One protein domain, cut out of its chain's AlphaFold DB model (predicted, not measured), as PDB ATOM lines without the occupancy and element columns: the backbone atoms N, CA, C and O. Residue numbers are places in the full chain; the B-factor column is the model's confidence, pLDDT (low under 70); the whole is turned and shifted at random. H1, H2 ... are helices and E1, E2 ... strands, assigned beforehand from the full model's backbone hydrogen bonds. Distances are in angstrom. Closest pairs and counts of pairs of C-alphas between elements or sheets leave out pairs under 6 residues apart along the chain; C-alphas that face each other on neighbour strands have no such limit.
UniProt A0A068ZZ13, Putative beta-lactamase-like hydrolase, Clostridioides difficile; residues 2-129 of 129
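AT A GLANCE: This is residues 2 to 129 of the 129 residues of the protein "Putative beta-lactamase-like hydrolase" of Clostridioides difficile (UniProt A0A068ZZ13). What does the model look like? A twisted four-stranded sheet, E3 E4 E5 E8, has helix H4 over one face, and the small hairpin E6 E7 turns off beyond the end of E5. Residues 2 to 47 make a looser second part, with the short parallel pair E1 E2 and the short helices H1, H2 and H3. What is it made of? The printed part has 128 residues, with four named helices and eight named strands in the order H1 E1 H2 H3 E2 E3 E4 E5 E6 E7 H4 E8; under half of the residues are in named elements, and the class is mixed. The whole is compact, with a radius of gyration of the C-alphas of 15.0 A and spans of 37 by 35 by 25 A.

IN THESE COORDINATES: Where do the first elements lie? H1 is residues 2 to 5, from C-alpha 2 at (-37.409, 17.716, -34.263); E1 is 10 to 12, H2 16 to 20, H3 29 to 32 and E2 45 to 47. Which strands follow? E3 is residues 56 to 60, 13.1 A long, E4 69 to 73, 13.0 A, and E5 76 to 80, 12.1 A; E6 is 83 to 86 and E7 89 to 92. What comes last? H4 is residues 101 to 111, 15.5 A long, and E8, residues 118 to 121, ends at C-alpha 121 (-25.837, 6.977, -49.603).

HOW THE PARTS SIT: How do E1 and E2 pair? They are parallel, with N 11 and O 45 3.0 A apart, and with H2 and H3 form a strand-helix-strand unit, two parallel neighbours with helices between, its crossover right-handed. H1 is apart from H2, H3 and E2. How is the larger sheet built? E3, E4 and E5 are a meander, each strand the antiparallel neighbour of the one before, with N 57 to O 72 and N 78 to O 71 both 2.8 A; E8 is parallel to E5, N 77 to O 118 2.8 A. E5 runs on into E6 at 96 degrees, and E6 and E7 are an antiparallel hairpin, N 84 to O 91 2.9 A. Where is H4? It is on the larger sheet, over E4 at a height of 10.4 A, along the strands at 16 degrees to E4 on the local plane, which rests on just 6 C-alphas. Are the helices' backbones in order? In H2 and H4 every O i to N i+4 pair is within hydrogen-bond range; H1 and H3 are too short for such a pair.

THE WHOLE: How far does it reach? The two C-alphas farthest apart, of Lys 34 and Lys 115, are 39.3 A apart. Is it continuous? The printed part has no cut, and the one long link is H3 to E2. Where is confidence low? Residues 28 to 38 and 48 to 50 are under 70; the mean pLDDT of the printed part is 87.4.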
ATOM      1  N   LYS A   2     -37.240  17.881 -35.724       82.88
ATOM      2  CA  LYS A   2     -37.409  17.716 -34.263       82.88
ATOM      3  C   LYS A   2     -38.530  18.562 -33.629       82.88
ATOM      4  O   LYS A   2     -39.460  17.999 -33.079       82.88
ATOM      5  N   GLU A   3     -38.496  19.889 -33.779       85.06
ATOM      6  CA  GLU A   3     -39.539  20.790 -33.234       85.06
ATOM      7  C   GLU A   3     -40.948  20.489 -33.761       85.06
ATOM      8  O   GLU A   3     -41.927  20.727 -33.070       85.06
ATOM      9  N   LYS A   4     -41.055  19.978 -34.995       89.62
ATOM     10  CA  LYS A   4     -42.342  19.685 -35.636       89.62
ATOM     11  C   LYS A   4     -42.875  18.295 -35.287       89.62
ATOM     12  O   LYS A   4     -44.076  18.093 -35.366       89.62
ATOM     13  N   THR A   5     -41.999  17.340 -34.976       92.75
ATOM     14  CA  THR A   5     -42.377  15.930 -34.782       92.75
ATOM     15  C   THR A   5     -42.271  15.459 -33.337       92.75
ATOM     16  O   THR A   5     -42.777  14.390 -33.025       92.75
ATOM     17  N   GLY A   6     -41.567  16.188 -32.464       89.62
ATOM     18  CA  GLY A   6     -41.222  15.709 -31.121       89.62
ATOM     19  C   GLY A   6     -40.255  14.518 -31.118       89.62
ATOM     20  O   GLY A   6     -40.035  13.912 -30.074       89.62
ATOM     21  N   ALA A   7     -39.677  14.162 -32.272       90.50
ATOM     22  CA  ALA A   7     -38.798  13.006 -32.385       90.50
ATOM     23  C   ALA A   7     -37.502  13.202 -31.589       90.50
ATOM     24  O   ALA A   7     -36.904  14.283 -31.587       90.50
ATOM     25  N   LYS A   8     -37.036  12.118 -30.972       90.19
ATOM     26  CA  LYS A   8     -35.700  12.048 -30.384       90.19
ATOM     27  C   LYS A   8     -34.638  12.118 -31.479       90.19
ATOM     28  O   LYS A   8     -34.857  11.674 -32.605       90.19
ATOM     29  N   VAL A   9     -33.493  12.701 -31.140       90.88
ATOM     30  CA  VAL A   9     -32.336  12.803 -32.033       90.88
ATOM     31  C   VAL A   9     -31.180  12.088 -31.366       90.88
ATOM     32  O   VAL A   9     -30.814  12.447 -30.251       90.88
ATOM     33  N   TRP A  10     -30.608  11.114 -32.067       91.38
ATOM     34  CA  TRP A  10     -29.436  10.374 -31.620       91.38
ATOM     35  C   TRP A  10     -28.214  10.708 -32.479       91.38
ATOM     36  O   TRP A  10     -28.355  10.963 -33.676       91.38
ATOM     37  N   ALA A  11     -27.021  10.704 -31.884       92.44
ATOM     38  CA  ALA A  11     -25.748  10.847 -32.599       92.44
ATOM     39  C   ALA A  11     -24.602  10.158 -31.849       92.44
ATOM     40  O   ALA A  11     -24.725   9.869 -30.660       92.44
ATOM     41  N   HIS A  12     -23.480   9.895 -32.528       93.12
ATOM     42  CA  HIS A  12     -22.337   9.280 -31.854       93.12
ATOM     43  C   HIS A  12     -21.763  10.262 -30.856       93.12
ATOM     44  O   HIS A  12     -21.677  11.457 -31.149       93.12
ATOM     45  N   VAL A  13     -21.256   9.747 -29.742       92.12
ATOM     46  CA  VAL A  13     -20.585  10.554 -28.717       92.12
ATOM     47  C   VAL A  13     -19.482  11.444 -29.296       92.12
ATOM     48  O   VAL A  13     -19.319  12.581 -28.864       92.12
ATOM     49  N   GLU A  14     -18.768  10.969 -30.322       92.25
ATOM     50  CA  GLU A  14     -17.698  11.743 -30.954       92.25
ATOM     51  C   GLU A  14     -18.211  12.884 -31.842       92.25
ATOM     52  O   GLU A  14     -17.484  13.856 -32.048       92.25
ATOM     53  N   ASP A  15     -19.450  12.805 -32.338       92.38
ATOM     54  CA  ASP A  15     -20.039  13.837 -33.195       92.38
ATOM     55  C   ASP A  15     -20.896  14.860 -32.430       92.38
ATOM     56  O   ASP A  15     -21.053  15.995 -32.895       92.38
ATOM     57  N   ILE A  16     -21.391  14.513 -31.233       92.50
ATOM     58  CA  ILE A  16     -22.227  15.391 -30.393       92.50
ATOM     59  C   ILE A  16     -21.596  16.774 -30.170       92.50
ATOM     60  O   ILE A  16     -22.284  17.755 -30.466       92.50
ATOM     61  N   PRO A  17     -20.316  16.919 -29.757       91.75
ATOM     62  CA  PRO A  17     -19.727  18.238 -29.514       91.75
ATOM     63  C   PRO A  17     -19.772  19.164 -30.738       91.75
ATOM     64  O   PRO A  17     -19.880  20.380 -30.594       91.75
ATOM     65  N   PHE A  18     -19.729  18.613 -31.957       88.62
ATOM     66  CA  PHE A  18     -19.850  19.402 -33.187       88.62
ATOM     67  C   PHE A  18     -21.306  19.754 -33.525       88.62
ATOM     68  O   PHE A  18     -21.557  20.801 -34.121       88.62
ATOM     69  N   ILE A  19     -22.261  18.885 -33.177       89.19
ATOM     70  CA  ILE A  19     -23.700  19.081 -33.424       89.19
ATOM     71  C   ILE A  19     -24.278  20.148 -32.489       89.19
ATOM     72  O   ILE A  19     -25.063  20.994 -32.925       89.19
ATOM     73  N   ILE A  20     -23.879  20.122 -31.217       91.12
ATOM     74  CA  ILE A  20     -24.370  21.060 -30.197       91.12
ATOM     75  C   ILE A  20     -23.596  22.388 -30.195       91.12
ATOM     76  O   ILE A  20     -24.058  23.368 -29.618       91.12
ATOM     77  N   GLY A  21     -22.457  22.443 -30.896       86.94
ATOM     78  CA  GLY A  21     -21.673  23.662 -31.113       86.94
ATOM     79  C   GLY A  21     -20.540  23.899 -30.112       86.94
ATOM     80  O   GLY A  21     -19.946  24.972 -30.137       86.94
ATOM     81  N   GLU A  22     -20.207  22.920 -29.271       87.88
ATOM     82  CA  GLU A  22     -19.066  22.979 -28.344       87.88
ATOM     83  C   GLU A  22     -17.708  22.915 -29.057       87.88
ATOM     84  O   GLU A  22     -16.723  23.475 -28.578       87.88
ATOM     85  N   LYS A  23     -17.637  22.235 -30.210       85.44
ATOM     86  CA  LYS A  23     -16.422  22.126 -31.028       85.44
ATOM     87  C   LYS A  23     -16.677  22.525 -32.477       85.44
ATOM     88  O   LYS A  23     -17.725  22.252 -33.058       85.44
ATOM     89  N   ASP A  24     -15.663  23.116 -33.102       81.38
ATOM     90  CA  ASP A  24     -15.628  23.309 -34.552       81.38
ATOM     91  C   ASP A  24     -15.263  22.012 -35.271       81.38
ATOM     92  O   ASP A  24     -14.377  21.280 -34.829       81.38
ATOM     93  N   ARG A  25     -15.887  21.758 -36.428       74.56
ATOM     94  CA  ARG A  25     -15.523  20.609 -37.267       74.56
ATOM     95  C   ARG A  25     -14.047  20.694 -37.699       74.56
ATOM     96  O   ARG A  25     -13.603  21.772 -38.102       74.56
ATOM     97  N   PRO A  26     -13.300  19.578 -37.666       71.25
ATOM     98  CA  PRO A  26     -11.895  19.547 -38.064       71.25
ATOM     99  C   PRO A  26     -11.704  19.757 -39.579       71.25
ATOM    100  O   PRO A  26     -12.614  19.541 -40.381       71.25
ATOM    101  N   GLY A  27     -10.492  20.159 -39.973       70.88
ATOM    102  CA  GLY A  27     -10.082  20.320 -41.373       70.88
ATOM    103  C   GLY A  27     -10.600  21.594 -42.055       70.88
ATOM    104  O   GLY A  27     -11.050  22.539 -41.404       70.88
ATOM    105  N   PHE A  28     -10.555  21.617 -43.393       67.75
ATOM    106  CA  PHE A  28     -10.999  22.762 -44.208       67.75
ATOM    107  C   PHE A  28     -12.475  23.140 -43.957       67.75
ATOM    108  O   PHE A  28     -12.865  24.301 -44.084       67.75
ATOM    109  N   LYS A  29     -13.287  22.185 -43.477       63.84
ATOM    110  CA  LYS A  29     -14.681  22.398 -43.055       63.84
ATOM    111  C   LYS A  29     -14.834  23.423 -41.918       63.84
ATOM    112  O   LYS A  29     -15.913  24.002 -41.800       63.84
ATOM    113  N   LYS A  30     -13.785  23.709 -41.131       60.38
ATOM    114  CA  LYS A  30     -13.784  24.785 -40.119       60.38
ATOM    115  C   LYS A  30     -14.099  26.156 -40.731       60.38
ATOM    116  O   LYS A  30     -14.825  26.944 -40.131       60.38
ATOM    117  N   PHE A  31     -13.600  26.411 -41.943       59.72
ATOM    118  CA  PHE A  31     -13.789  27.679 -42.653       59.72
ATOM    119  C   PHE A  31     -15.165  27.770 -43.329       59.72
ATOM    120  O   PHE A  31     -15.775  28.834 -43.331       59.72
ATOM    121  N   ILE A  32     -15.708  26.643 -43.806       59.25
ATOM    122  CA  ILE A  32     -17.053  26.570 -44.412       59.25
ATOM    123  C   ILE A  32     -18.153  26.641 -43.339       59.25
ATOM    124  O   ILE A  32     -19.217  27.223 -43.552       59.25
ATOM    125  N   GLY A  33     -17.898  26.087 -42.152       53.66
ATOM    126  CA  GLY A  33     -18.887  25.968 -41.082       53.66
ATOM    127  C   GLY A  33     -19.374  27.290 -40.482       53.66
ATOM    128  O   GLY A  33     -20.312  27.243 -39.697       53.66
ATOM    129  N   LYS A  34     -18.766  28.441 -40.803       51.53
ATOM    130  CA  LYS A  34     -19.309  29.766 -40.447       51.53
ATOM    131  C   LYS A  34     -20.331  30.293 -41.466       51.53
ATOM    132  O   LYS A  34     -21.145  31.131 -41.106       51.53
ATOM    133  N   ALA A  35     -20.292  29.807 -42.709       50.69
ATOM    134  CA  ALA A  35     -21.158  30.258 -43.802       50.69
ATOM    135  C   ALA A  35     -22.426  29.399 -43.957       50.69
ATOM    136  O   ALA A  35     -23.474  29.897 -44.359       50.69
ATOM    137  N   ILE A  36     -22.354  28.112 -43.604       53.62
ATOM    138  CA  ILE A  36     -23.528  27.235 -43.543       53.62
ATOM    139  C   ILE A  36     -24.167  27.423 -42.169       53.62
ATOM    140  O   ILE A  36     -23.536  27.106 -41.163       53.62
ATOM    141  N   SER A  37     -25.401  27.935 -42.127       50.09
ATOM    142  CA  SER A  37     -26.214  28.060 -40.909       50.09
ATOM    143  C   SER A  37     -26.143  26.770 -40.085       50.09
ATOM    144  O   SER A  37     -26.753  25.753 -40.430       50.09
ATOM    145  N   ARG A  38     -25.349  26.786 -39.006       62.19
ATOM    146  CA  ARG A  38     -25.280  25.672 -38.064       62.19
ATOM    147  C   ARG A  38     -26.570  25.701 -37.262       62.19
ATOM    148  O   ARG A  38     -26.679  26.423 -36.274       62.19
ATOM    149  N   ARG A  39     -27.563  24.922 -37.686       71.88
ATOM    150  CA  ARG A  39     -28.733  24.656 -36.851       71.88
ATOM    151  C   ARG A  39     -28.299  23.726 -35.719       71.88
ATOM    152  O   ARG A  39     -28.313  22.510 -35.878       71.88
ATOM    153  N   LEU A  40     -27.872  24.323 -34.610       81.38
ATOM    154  CA  LEU A  40     -27.486  23.594 -33.406       81.38
ATOM    155  C   LEU A  40     -28.703  22.864 -32.833       81.38
ATOM    156  O   LEU A  40     -29.812  23.403 -32.809       81.38
ATOM    157  N   ILE A  41     -28.492  21.638 -32.369       83.81
ATOM    158  CA  ILE A  41     -29.528  20.813 -31.740       83.81
ATOM    159  C   ILE A  41     -29.078  20.576 -30.302       83.81
ATOM    160  O   ILE A  41     -28.030  19.984 -30.110       83.81
ATOM    161  N   LYS A  42     -29.826  21.057 -29.302       78.88
ATOM    162  CA  LYS A  42     -29.379  21.013 -27.894       78.88
ATOM    163  C   LYS A  42     -29.616  19.667 -27.202       78.88
ATOM    164  O   LYS A  42     -28.776  19.249 -26.421       78.88
ATOM    165  N   ASP A  43     -30.698  18.962 -27.539       86.38
ATOM    166  CA  ASP A  43     -30.995  17.647 -26.943       86.38
ATOM    167  C   ASP A  43     -30.727  16.543 -27.966       86.38
ATOM    168  O   ASP A  43     -31.599  16.184 -28.769       86.38
ATOM    169  N   VAL A  44     -29.481  16.082 -27.971       90.19
ATOM    170  CA  VAL A  44     -29.010  14.939 -28.749       90.19
ATOM    171  C   VAL A  44     -28.640  13.845 -27.760       90.19
ATOM    172  O   VAL A  44     -27.796  14.047 -26.891       90.19
ATOM    173  N   GLU A  45     -29.291  12.698 -27.877       90.25
ATOM    174  CA  GLU A  45     -28.983  11.523 -27.073       90.25
ATOM    175  C   GLU A  45     -27.790  10.777 -27.707       90.25
ATOM    176  O   GLU A  45     -27.717  10.651 -28.934       90.25
ATOM    177  N   PRO A  46     -26.832  10.276 -26.916       88.62
ATOM    178  CA  PRO A  46     -25.754   9.472 -27.464       88.62
ATOM    179  C   PRO A  46     -26.285   8.137 -27.980       88.62
ATOM    180  O   PRO A  46     -27.095   7.483 -27.325       88.62
ATOM    181  N   TYR A  47     -25.788   7.713 -29.137       78.88
ATOM    182  CA  TYR A  47     -25.821   6.314 -29.543       78.88
ATOM    183  C   TYR A  47     -24.426   5.710 -29.282       78.88
ATOM    184  O   TYR A  47     -23.404   6.367 -29.506       78.88
ATOM    185  N   GLY A  48     -24.388   4.470 -28.788       65.44
ATOM    186  CA  GLY A  48     -23.159   3.692 -28.586       65.44
ATOM    187  C   GLY A  48     -23.004   2.563 -29.609       65.44
ATOM    188  O   GLY A  48     -23.941   2.239 -30.343       65.44
ATOM    189  N   GLU A  49     -21.827   1.938 -29.646       61.22
ATOM    190  CA  GLU A  49     -21.601   0.739 -30.458       61.22
ATOM    191  C   GLU A  49     -22.653  -0.341 -30.133       61.22
ATOM    192  O   GLU A  49     -22.904  -0.647 -28.967       61.22
ATOM    193  N   ASN A  50     -23.269  -0.926 -31.166       60.97
ATOM    194  CA  ASN A  50     -24.240  -2.028 -31.068       60.97
ATOM    195  C   ASN A  50     -25.603  -1.699 -30.425       60.97
ATOM    196  O   ASN A  50     -26.337  -2.616 -30.051       60.97
ATOM    197  N   MET A  51     -25.992  -0.424 -30.334       70.12
ATOM    198  CA  MET A  51     -27.367  -0.073 -29.965       70.12
ATOM    199  C   MET A  51     -28.341  -0.456 -31.093       70.12
ATOM    200  O   MET A  51     -28.138  -0.094 -32.253       70.12
ATOM    201  N   GLN A  52     -29.407  -1.174 -30.740       71.50
ATOM    202  CA  GLN A  52     -30.473  -1.567 -31.657       71.50
ATOM    203  C   GLN A  52     -31.727  -0.727 -31.380       71.50
ATOM    204  O   GLN A  52     -32.244  -0.719 -30.263       71.50
ATOM    205  N   ILE A  53     -32.217  -0.015 -32.399       79.25
ATOM    206  CA  ILE A  53     -33.471   0.750 -32.328       79.25
ATOM    207  C   ILE A  53     -34.494   0.018 -33.193       79.25
ATOM    208  O   ILE A  53     -34.465   0.106 -34.420       79.25
ATOM    209  N   GLY A  54     -35.372  -0.758 -32.557       86.19
ATOM    210  CA  GLY A  54     -36.267  -1.664 -33.279       86.19
ATOM    211  C   GLY A  54     -35.463  -2.673 -34.104       86.19
ATOM    212  O   GLY A  54     -34.694  -3.447 -33.547       86.19
ATOM    213  N   ASN A  55     -35.595  -2.631 -35.430       89.88
ATOM    214  CA  ASN A  55     -34.864  -3.515 -36.350       89.88
ATOM    215  C   ASN A  55     -33.652  -2.834 -37.012       89.88
ATOM    216  O   ASN A  55     -33.094  -3.364 -37.968       89.88
ATOM    217  N   ILE A  56     -33.255  -1.650 -36.535       91.69
ATOM    218  CA  ILE A  56     -32.129  -0.897 -37.090       91.69
ATOM    219  C   ILE A  56     -30.851  -1.279 -36.344       91.69
ATOM    220  O   ILE A  56     -30.734  -1.053 -35.136       91.69
ATOM    221  N   LYS A  57     -29.874  -1.812 -37.080       91.00
ATOM    222  CA  LYS A  57     -28.511  -2.061 -36.603       91.00
ATOM    223  C   LYS A  57     -27.629  -0.857 -36.917       91.00
ATOM    224  O   LYS A  57     -27.469  -0.502 -38.081       91.00
ATOM    225  N   ILE A  58     -27.009  -0.272 -35.897       91.69
ATOM    226  CA  ILE A  58     -26.078   0.854 -36.049       91.69
ATOM    227  C   ILE A  58     -24.635   0.336 -36.048       91.69
ATOM    228  O   ILE A  58     -24.265  -0.488 -35.213       91.69
ATOM    229  N   ILE A  59     -23.816   0.818 -36.985       92.44
ATOM    230  CA  ILE A  59     -22.420   0.409 -37.173       92.44
ATOM    231  C   ILE A  59     -21.549   1.665 -37.175       92.44
ATOM    232  O   ILE A  59     -21.694   2.530 -38.043       92.44
ATOM    233  N   HIS A  60     -20.628   1.766 -36.215       93.88
ATOM    234  CA  HIS A  60     -19.647   2.852 -36.198       93.88
ATOM    235  C   HIS A  60     -18.692   2.695 -37.383       93.88
ATOM    236  O   HIS A  60     -18.106   1.638 -37.590       93.88
ATOM    237  N   THR A  61     -18.594   3.736 -38.205       95.25
ATOM    238  CA  THR A  61     -17.828   3.741 -39.461       95.25
ATOM    239  C   THR A  61     -17.057   5.056 -39.588       95.25
ATOM    240  O   THR A  61     -17.339   5.862 -40.480       95.25
ATOM    241  N   PRO A  62     -16.088   5.321 -38.690       95.31
ATOM    242  CA  PRO A  62     -15.368   6.586 -38.662       95.31
ATOM    243  C   PRO A  62     -14.638   6.838 -39.985       95.31
ATOM    244  O   PRO A  62     -14.120   5.924 -40.632       95.31
ATOM    245  N   GLY A  63     -14.554   8.106 -40.376       95.00
ATOM    246  CA  GLY A  63     -13.827   8.503 -41.577       95.00
ATOM    247  C   GLY A  63     -14.302   9.830 -42.135       95.00
ATOM    248  O   GLY A  63     -13.525  10.783 -42.188       95.00
ATOM    249  N   HIS A  64     -15.587   9.926 -42.492       95.00
ATOM    250  CA  HIS A  64     -16.172  11.198 -42.928       95.00
ATOM    251  C   HIS A  64     -16.218  12.217 -41.779       95.00
ATOM    252  O   HIS A  64     -15.775  13.363 -41.916       95.00
ATOM    253  N   THR A  65     -16.688  11.761 -40.621       93.69
ATOM    254  CA  THR A  65     -16.566  12.400 -39.307       93.69
ATOM    255  C   THR A  65     -15.998  11.381 -38.309       93.69
ATOM    256  O   THR A  65     -15.971  10.181 -38.620       93.69
ATOM    257  N   PRO A  66     -15.505  11.821 -37.135       93.56
ATOM    258  CA  PRO A  66     -15.129  10.906 -36.059       93.56
ATOM    259  C   PRO A  66     -16.284   9.974 -35.665       93.56
ATOM    260  O   PRO A  66     -16.109   8.764 -35.602       93.56
ATOM    261  N   GLY A  67     -17.491  10.523 -35.507       93.25
ATOM    262  CA  GLY A  67     -18.683   9.786 -35.098       93.25
ATOM    263  C   GLY A  67     -19.569   9.258 -36.225       93.25
ATOM    264  O   GLY A  67     -20.755   9.036 -35.999       93.25
ATOM    265  N   HIS A  68     -19.040   9.087 -37.437       94.50
ATOM    266  CA  HIS A  68     -19.847   8.634 -38.570       94.50
ATOM    267  C   HIS A  68     -20.408   7.217 -38.344       94.50
ATOM    268  O   HIS A  68     -19.709   6.331 -37.845       94.50
ATOM    269  N   VAL A  69     -21.654   6.990 -38.773       94.44
ATOM    270  CA  VAL A  69     -22.318   5.678 -38.755       94.44
ATOM    271  C   VAL A  69     -22.865   5.270 -40.092       94.44
ATOM    272  O   VAL A  69     -23.331   6.099 -40.867       94.44
ATOM    273  N   CYS A  70     -22.928   3.958 -40.269       94.94
ATOM    274  CA  CYS A  70     -23.863   3.344 -41.185       94.94
ATOM    275  C   CYS A  70     -24.977   2.662 -40.387       94.94
ATOM    276  O   CYS A  70     -24.779   2.250 -39.240       94.94
ATOM    277  N   MET A  71     -26.147   2.534 -40.999       94.50
ATOM    278  CA  MET A  71     -27.280   1.824 -40.412       94.50
ATOM    279  C   MET A  71     -27.743   0.741 -41.371       94.50
ATOM    280  O   MET A  71     -27.827   0.987 -42.568       94.50
ATOM    281  N   ILE A  72     -28.059  -0.439 -40.848       94.88
ATOM    282  CA  ILE A  72     -28.719  -1.499 -41.606       94.88
ATOM    283  C   ILE A  72     -30.139  -1.643 -41.076       94.88
ATOM    284  O   ILE A  72     -30.338  -1.813 -39.872       94.88
ATOM    285  N   PHE A  73     -31.108  -1.579 -41.978       95.12
ATOM    286  CA  PHE A  73     -32.499  -1.918 -41.719       95.12
ATOM    287  C   PHE A  73     -32.920  -2.926 -42.782       95.12
ATOM    288  O   PHE A  73     -32.865  -2.611 -43.968       95.12
ATOM    289  N   GLU A  74     -33.280  -4.135 -42.350       94.56
ATOM    290  CA  GLU A  74     -33.536  -5.267 -43.247       94.56
ATOM    291  C   GLU A  74     -32.326  -5.538 -44.164       94.56
ATOM    292  O   GLU A  74     -31.237  -5.834 -43.667       94.56
ATOM    293  N   ASP A  75     -32.498  -5.434 -45.477       96.31
ATOM    294  CA  ASP A  75     -31.479  -5.608 -46.512       96.31
ATOM    295  C   ASP A  75     -30.898  -4.272 -47.019       96.31
ATOM    296  O   ASP A  75     -30.107  -4.266 -47.963       96.31
ATOM    297  N   VAL A  76     -31.241  -3.143 -46.390       97.44
ATOM    298  CA  VAL A  76     -30.822  -1.800 -46.814       97.44
ATOM    299  C   VAL A  76     -29.725  -1.244 -45.909       97.44
ATOM    300  O   VAL A  76     -29.918  -1.039 -44.709       97.44
ATOM    301  N   LEU A  77     -28.581  -0.910 -46.506       97.31
ATOM    302  CA  LEU A  77     -27.501  -0.148 -45.888       97.31
ATOM    303  C   LEU A  77     -27.683   1.353 -46.144       97.31
ATOM    304  O   LEU A  77     -27.500   1.835 -47.261       97.31
ATOM    305  N   PHE A  78     -27.923   2.127 -45.093       97.31
ATOM    306  CA  PHE A  78     -27.776   3.580 -45.106       97.31
ATOM    307  C   PHE A  78     -26.311   3.939 -44.835       97.31
ATOM    308  O   PHE A  78     -25.854   3.880 -43.693       97.31
ATOM    309  N   ALA A  79     -25.573   4.291 -45.890       96.69
ATOM    310  CA  ALA A  79     -24.115   4.444 -45.873       96.69
ATOM    311  C   ALA A  79     -23.620   5.876 -45.586       96.69
ATOM    312  O   ALA A  79     -22.412   6.113 -45.505       96.69
ATOM    313  N   GLY A  80     -24.540   6.839 -45.471       95.75
ATOM    314  CA  GLY A  80     -24.207   8.241 -45.220       95.75
ATOM    315  C   GLY A  80     -23.221   8.806 -46.248       95.75
ATOM    316  O   GLY A  80     -23.381   8.600 -47.454       95.75
ATOM    317  N   ASP A  81     -22.197   9.499 -45.749       95.75
ATOM    318  CA  ASP A  81     -21.131  10.126 -46.543       95.75
ATOM    319  C   ASP A  81     -19.846   9.280 -46.562       95.75
ATOM    320  O   ASP A  81     -18.752   9.800 -46.786       95.75
ATOM    321  N   LEU A  82     -19.944   7.971 -46.307       95.06
ATOM    322  CA  LEU A  82     -18.799   7.061 -46.397       95.06
ATOM    323  C   LEU A  82     -18.440   6.755 -47.860       95.06
ATOM    324  O   LEU A  82     -17.269   6.719 -48.251       95.06
ATOM    325  N   VAL A  83     -19.471   6.574 -48.683       95.56
ATOM    326  CA  VAL A  83     -19.386   6.308 -50.122       95.56
ATOM    327  C   VAL A  83     -20.354   7.210 -50.877       95.56
ATOM    328  O   VAL A  83     -21.225   7.852 -50.295       95.56
ATOM    329  N   LYS A  84     -20.203   7.269 -52.195       95.50
ATOM    330  CA  LYS A  84     -21.171   7.899 -53.091       95.50
ATOM    331  C   LYS A  84     -21.344   7.079 -54.359       95.50
ATOM    332  O   LYS A  84     -20.424   6.369 -54.769       95.50
ATOM    333  N   ASN A  85     -22.479   7.262 -55.019       94.62
ATOM    334  CA  ASN A  85     -22.719   6.694 -56.333       94.62
ATOM    335  C   ASN A  85     -22.203   7.687 -57.379       94.62
ATOM    336  O   ASN A  85     -22.662   8.829 -57.464       94.62
ATOM    337  N   LYS A  86     -21.211   7.259 -58.159       92.25
ATOM    338  CA  LYS A  86     -20.685   8.001 -59.301       92.25
ATOM    339  C   LYS A  86     -20.963   7.201 -60.569       92.25
ATOM    340  O   LYS A  86     -20.214   6.284 -60.904       92.25
ATOM    341  N   ASN A  87     -22.012   7.593 -61.287       88.69
ATOM    342  CA  ASN A  87     -22.421   6.986 -62.557       88.69
ATOM    343  C   ASN A  87     -22.612   5.461 -62.443       88.69
ATOM    344  O   ASN A  87     -22.038   4.707 -63.221       88.69
ATOM    345  N   GLY A  88     -23.347   5.010 -61.426       85.50
ATOM    346  CA  GLY A  88     -23.605   3.592 -61.161       85.50
ATOM    347  C   GLY A  88     -22.522   2.882 -60.344       85.50
ATOM    348  O   GLY A  88     -22.745   1.756 -59.921       85.50
ATOM    349  N   ASN A  89     -21.380   3.523 -60.079       89.81
ATOM    350  CA  ASN A  89     -20.284   2.914 -59.324       89.81
ATOM    351  C   ASN A  89     -20.236   3.432 -57.888       89.81
ATOM    352  O   ASN A  89     -20.258   4.645 -57.658       89.81
ATOM    353  N   ILE A  90     -20.081   2.518 -56.935       92.94
ATOM    354  CA  ILE A  90     -19.839   2.851 -55.532       92.94
ATOM    355  C   ILE A  90     -18.374   3.250 -55.391       92.94
ATOM    356  O   ILE A  90     -17.468   2.462 -55.655       92.94
ATOM    357  N   VAL A  91     -18.129   4.494 -54.988       94.81
ATOM    358  CA  VAL A  91     -16.774   5.012 -54.774       94.81
ATOM    359  C   VAL A  91     -16.656   5.649 -53.391       94.81
ATOM    360  O   VAL A  91     -17.638   6.217 -52.904       94.81
ATOM    361  N   PRO A  92     -15.467   5.625 -52.757       96.38
ATOM    362  CA  PRO A  92     -15.243   6.343 -51.508       96.38
ATOM    363  C   PRO A  92     -15.579   7.833 -51.635       96.38
ATOM    364  O   PRO A  92     -15.370   8.450 -52.691       96.38
ATOM    365  N   TYR A  93     -16.071   8.437 -50.553       95.06
ATOM    366  CA  TYR A  93     -16.345   9.871 -50.555       95.06
ATOM    367  C   TYR A  93     -15.044  10.677 -50.751       95.06
ATOM    368  O   TYR A  93     -13.995  10.273 -50.237       95.06
ATOM    369  N   PRO A  94     -15.033  11.799 -51.503       92.25
ATOM    370  CA  PRO A  94     -13.773  12.436 -51.885       92.25
ATOM    371  C   PRO A  94     -12.964  12.948 -50.685       92.25
ATOM    372  O   PRO A  94     -13.487  13.657 -49.826       92.25
ATOM    373  N   ASN A  95     -11.662  12.641 -50.684       88.88
ATOM    374  CA  ASN A  95     -10.737  12.850 -49.562       88.88
ATOM    375  C   ASN A  95     -10.804  14.234 -48.873       88.88
ATOM    376  O   ASN A  95     -10.885  14.259 -47.649       88.88
ATOM    377  N   PRO A  96     -10.864  15.380 -49.587       88.25
ATOM    378  CA  PRO A  96     -10.896  16.699 -48.939       88.25
ATOM    379  C   PRO A  96     -12.079  16.923 -47.983       88.25
ATOM    380  O   PRO A  96     -12.058  17.853 -47.176       88.25
ATOM    381  N   TRP A  97     -13.118  16.091 -48.078       86.94
ATOM    382  CA  TRP A  97     -14.314  16.167 -47.249       86.94
ATOM    383  C   TRP A  97     -14.306  15.187 -46.080       86.94
ATOM    384  O   TRP A  97     -15.275  15.171 -45.329       86.94
ATOM    385  N   ASN A  98     -13.258  14.394 -45.892       90.62
ATOM    386  CA  ASN A  98     -13.209  13.396 -44.830       90.62
ATOM    387  C   ASN A  98     -12.308  13.867 -43.691       90.62
ATOM    388  O   ASN A  98     -11.306  14.546 -43.910       90.62
ATOM    389  N   TRP A  99     -12.673  13.507 -42.464       92.44
ATOM    390  CA  TRP A  99     -11.838  13.733 -41.290       92.44
ATOM    391  C   TRP A  99     -10.574  12.863 -41.319       92.44
ATOM    392  O   TRP A  99      -9.482  13.359 -41.054       92.44
ATOM    393  N   ASP A 100     -10.725  11.587 -41.677       94.00
ATOM    394  CA  ASP A 100      -9.629  10.628 -41.800       94.00
ATOM    395  C   ASP A 100      -9.933   9.629 -42.926       94.00
ATOM    396  O   ASP A 100     -10.745   8.712 -42.791       94.00
ATOM    397  N   TYR A 101      -9.257   9.799 -44.063       94.25
ATOM    398  CA  TYR A 101      -9.447   8.937 -45.228       94.25
ATOM    399  C   TYR A 101      -9.000   7.495 -44.989       94.25
ATOM    400  O   TYR A 101      -9.615   6.570 -45.513       94.25
ATOM    401  N   LYS A 102      -7.949   7.271 -44.189       96.31
ATOM    402  CA  LYS A 102      -7.466   5.912 -43.907       96.31
ATOM    403  C   LYS A 102      -8.496   5.152 -43.077       96.31
ATOM    404  O   LYS A 102      -8.798   4.004 -43.404       96.31
ATOM    405  N   LYS A 103      -9.076   5.801 -42.061       96.75
ATOM    406  CA  LYS A 103     -10.199   5.236 -41.296       96.75
ATOM    407  C   LYS A 103     -11.422   5.010 -42.172       96.75
ATOM    408  O   LYS A 103     -11.987   3.929 -42.109       96.75
ATOM    409  N   MET A 104     -11.755   5.948 -43.060       96.44
ATOM    410  CA  MET A 104     -12.870   5.774 -43.996       96.44
ATOM    411  C   MET A 104     -12.712   4.509 -44.852       96.44
ATOM    412  O   MET A 104     -13.639   3.713 -44.946       96.44
ATOM    413  N   ILE A 105     -11.529   4.281 -45.435       97.38
ATOM    414  CA  ILE A 105     -11.259   3.071 -46.226       97.38
ATOM    415  C   ILE A 105     -11.344   1.799 -45.368       97.38
ATOM    416  O   ILE A 105     -11.846   0.784 -45.845       97.38
ATOM    417  N   LYS A 106     -10.882   1.835 -44.110       97.56
ATOM    418  CA  LYS A 106     -11.040   0.709 -43.173       97.56
ATOM    419  C   LYS A 106     -12.520   0.416 -42.913       97.56
ATOM    420  O   LYS A 106     -12.931  -0.726 -43.079       97.56
ATOM    421  N   SER A 107     -13.308   1.445 -42.612       96.81
ATOM    422  CA  SER A 107     -14.751   1.344 -42.384       96.81
ATOM    423  C   SER A 107     -15.488   0.770 -43.597       96.81
ATOM    424  O   SER A 107     -16.333  -0.101 -43.436       96.81
ATOM    425  N   ILE A 108     -15.136   1.188 -44.821       96.19
ATOM    426  CA  ILE A 108     -15.715   0.630 -46.058       96.19
ATOM    427  C   ILE A 108     -15.444  -0.878 -46.156       96.19
ATOM    428  O   ILE A 108     -16.366  -1.647 -46.396       96.19
ATOM    429  N   ARG A 109     -14.201  -1.315 -45.911       96.06
ATOM    430  CA  ARG A 109     -13.832  -2.744 -45.960       96.06
ATOM    431  C   ARG A 109     -14.539  -3.580 -44.894       96.06
ATOM    432  O   ARG A 109     -14.795  -4.759 -45.105       96.06
ATOM    433  N   GLU A 110     -14.823  -3.000 -43.732       94.25
ATOM    434  CA  GLU A 110     -15.544  -3.699 -42.664       94.25
ATOM    435  C   GLU A 110     -17.007  -3.964 -43.053       94.25
ATOM    436  O   GLU A 110     -17.529  -5.035 -42.736       94.25
ATOM    437  N   LEU A 111     -17.634  -3.054 -43.811       93.00
ATOM    438  CA  LEU A 111     -18.995  -3.228 -44.332       93.00
ATOM    439  C   LEU A 111     -19.104  -4.365 -45.356       93.00
ATOM    440  O   LEU A 111     -20.148  -5.012 -45.417       93.00
ATOM    441  N   ASP A 112     -18.040  -4.681 -46.102       89.38
ATOM    442  CA  ASP A 112     -18.071  -5.764 -47.093       89.38
ATOM    443  C   ASP A 112     -18.439  -7.124 -46.479       89.38
ATOM    444  O   ASP A 112     -19.071  -7.944 -47.150       89.38
ATOM    445  N   ASN A 113     -18.132  -7.325 -45.192       91.12
ATOM    446  CA  ASN A 113     -18.423  -8.550 -44.444       91.12
ATOM    447  C   ASN A 113     -19.868  -8.637 -43.924       91.12
ATOM    448  O   ASN A 113     -20.244  -9.633 -43.301       91.12
ATOM    449  N   LEU A 114     -20.679  -7.599 -44.125       92.56
ATOM    450  CA  LEU A 114     -22.060  -7.548 -43.660       92.56
ATOM    451  C   LEU A 114     -23.039  -7.912 -44.782       92.56
ATOM    452  O   LEU A 114     -22.770  -7.731 -45.971       92.56
ATOM    453  N   LYS A 115     -24.197  -8.437 -44.372       93.56
ATOM    454  CA  LYS A 115     -25.293  -8.812 -45.267       93.56
ATOM    455  C   LYS A 115     -26.223  -7.617 -45.473       93.56
ATOM    456  O   LYS A 115     -26.809  -7.143 -44.505       93.56
ATOM    457  N   TYR A 116     -26.321  -7.160 -46.714       95.62
ATOM    458  CA  TYR A 116     -27.278  -6.181 -47.231       95.62
ATOM    459  C   TYR A 116     -27.265  -6.279 -48.764       95.62
ATOM    460  O   TYR A 116     -26.264  -6.710 -49.345       95.62
ATOM    461  N   GLU A 117     -28.362  -5.893 -49.399       96.50
ATOM    462  CA  GLU A 117     -28.542  -5.874 -50.852       96.50
ATOM    463  C   GLU A 117     -28.492  -4.438 -51.370       96.50
ATOM    464  O   GLU A 117     -27.728  -4.125 -52.280       96.50
ATOM    465  N   TRP A 118     -29.241  -3.538 -50.734       96.94
ATOM    466  CA  TRP A 118     -29.350  -2.147 -51.149       96.94
ATOM    467  C   TRP A 118     -28.376  -1.247 -50.406       96.94
ATOM    468  O   TRP A 118     -28.122  -1.409 -49.215       96.94
ATOM    469  N   ILE A 119     -27.872  -0.237 -51.106       96.75
ATOM    470  CA  ILE A 119     -26.999   0.795 -50.561       96.75
ATOM    471  C   ILE A 119     -27.626   2.155 -50.852       96.75
ATOM    472  O   ILE A 119     -27.781   2.566 -52.003       96.75
ATOM    473  N   CYS A 120     -27.944   2.876 -49.783       97.06
ATOM    474  CA  CYS A 120     -28.504   4.219 -49.767       97.06
ATOM    475  C   CYS A 120     -27.475   5.184 -49.167       97.06
ATOM    476  O   CYS A 120     -27.277   5.240 -47.955       97.06
ATOM    477  N   MET A 121     -26.804   5.955 -50.014       95.44
ATOM    478  CA  MET A 121     -25.837   6.977 -49.603       95.44
ATOM    479  C   MET A 121     -26.452   8.377 -49.654       95.44
ATOM    480  O   MET A 121     -27.444   8.592 -50.347       95.44
ATOM    481  N   SER A 122     -25.838   9.354 -48.986       94.19
ATOM    482  CA  SER A 122     -26.338  10.739 -49.000       94.19
ATOM    483  C   SER A 122     -26.247  11.407 -50.380       94.19
ATOM    484  O   SER A 122     -26.924  12.404 -50.631       94.19
ATOM    485  N   HIS A 123     -25.375  10.906 -51.267       93.00
ATOM    486  CA  HIS A 123     -25.076  11.526 -52.558       93.00
ATOM    487  C   HIS A 123     -25.083  10.523 -53.716       93.00
ATOM    488  O   HIS A 123     -24.178   9.697 -53.855       93.00
ATOM    489  N   GLY A 124     -26.062  10.685 -54.606       91.50
ATOM    490  CA  GLY A 124     -26.283   9.827 -55.768       91.50
ATOM    491  C   GLY A 124     -27.526   8.955 -55.596       91.50
ATOM    492  O   GLY A 124     -28.285   9.125 -54.645       91.50
ATOM    493  N   THR A 125     -27.763   8.053 -56.544       93.94
ATOM    494  CA  THR A 125     -28.928   7.161 -56.515       93.94
ATOM    495  C   THR A 125     -28.635   5.902 -55.700       93.94
ATOM    496  O   THR A 125     -27.510   5.390 -55.783       93.94
ATOM    497  N   PRO A 126     -29.625   5.364 -54.962       94.81
ATOM    498  CA  PRO A 126     -29.524   4.031 -54.382       94.81
ATOM    499  C   PRO A 126     -29.118   2.989 -55.427       94.81
ATOM    500  O   PRO A 126     -29.479   3.106 -56.602       94.81
ATOM    501  N   CYS A 127     -28.345   1.994 -55.013       94.00
ATOM    502  CA  CYS A 127     -27.882   0.915 -55.881       94.00
ATOM    503  C   CYS A 127     -27.760  -0.397 -55.108       94.00
ATOM    504  O   CYS A 127     -27.794  -0.399 -53.880       94.00
ATOM    505  N   ILE A 128     -27.614  -1.494 -55.841       91.88
ATOM    506  CA  ILE A 128     -27.449  -2.837 -55.285       91.88
ATOM    507  C   ILE A 128     -25.948  -3.146 -55.161       91.88
ATOM    508  O   ILE A 128     -25.154  -2.625 -55.952       91.88
ATOM    509  N   LYS A 129     -25.573  -3.916 -54.134       80.31
ATOM    510  CA  LYS A 129     -24.211  -4.419 -53.899       80.31
ATOM    511  C   LYS A 129     -23.758  -5.396 -54.985       80.31
ATOM    512  O   LYS A 129     -24.579  -6.234 -55.414       80.31
TER     513      LYS A 129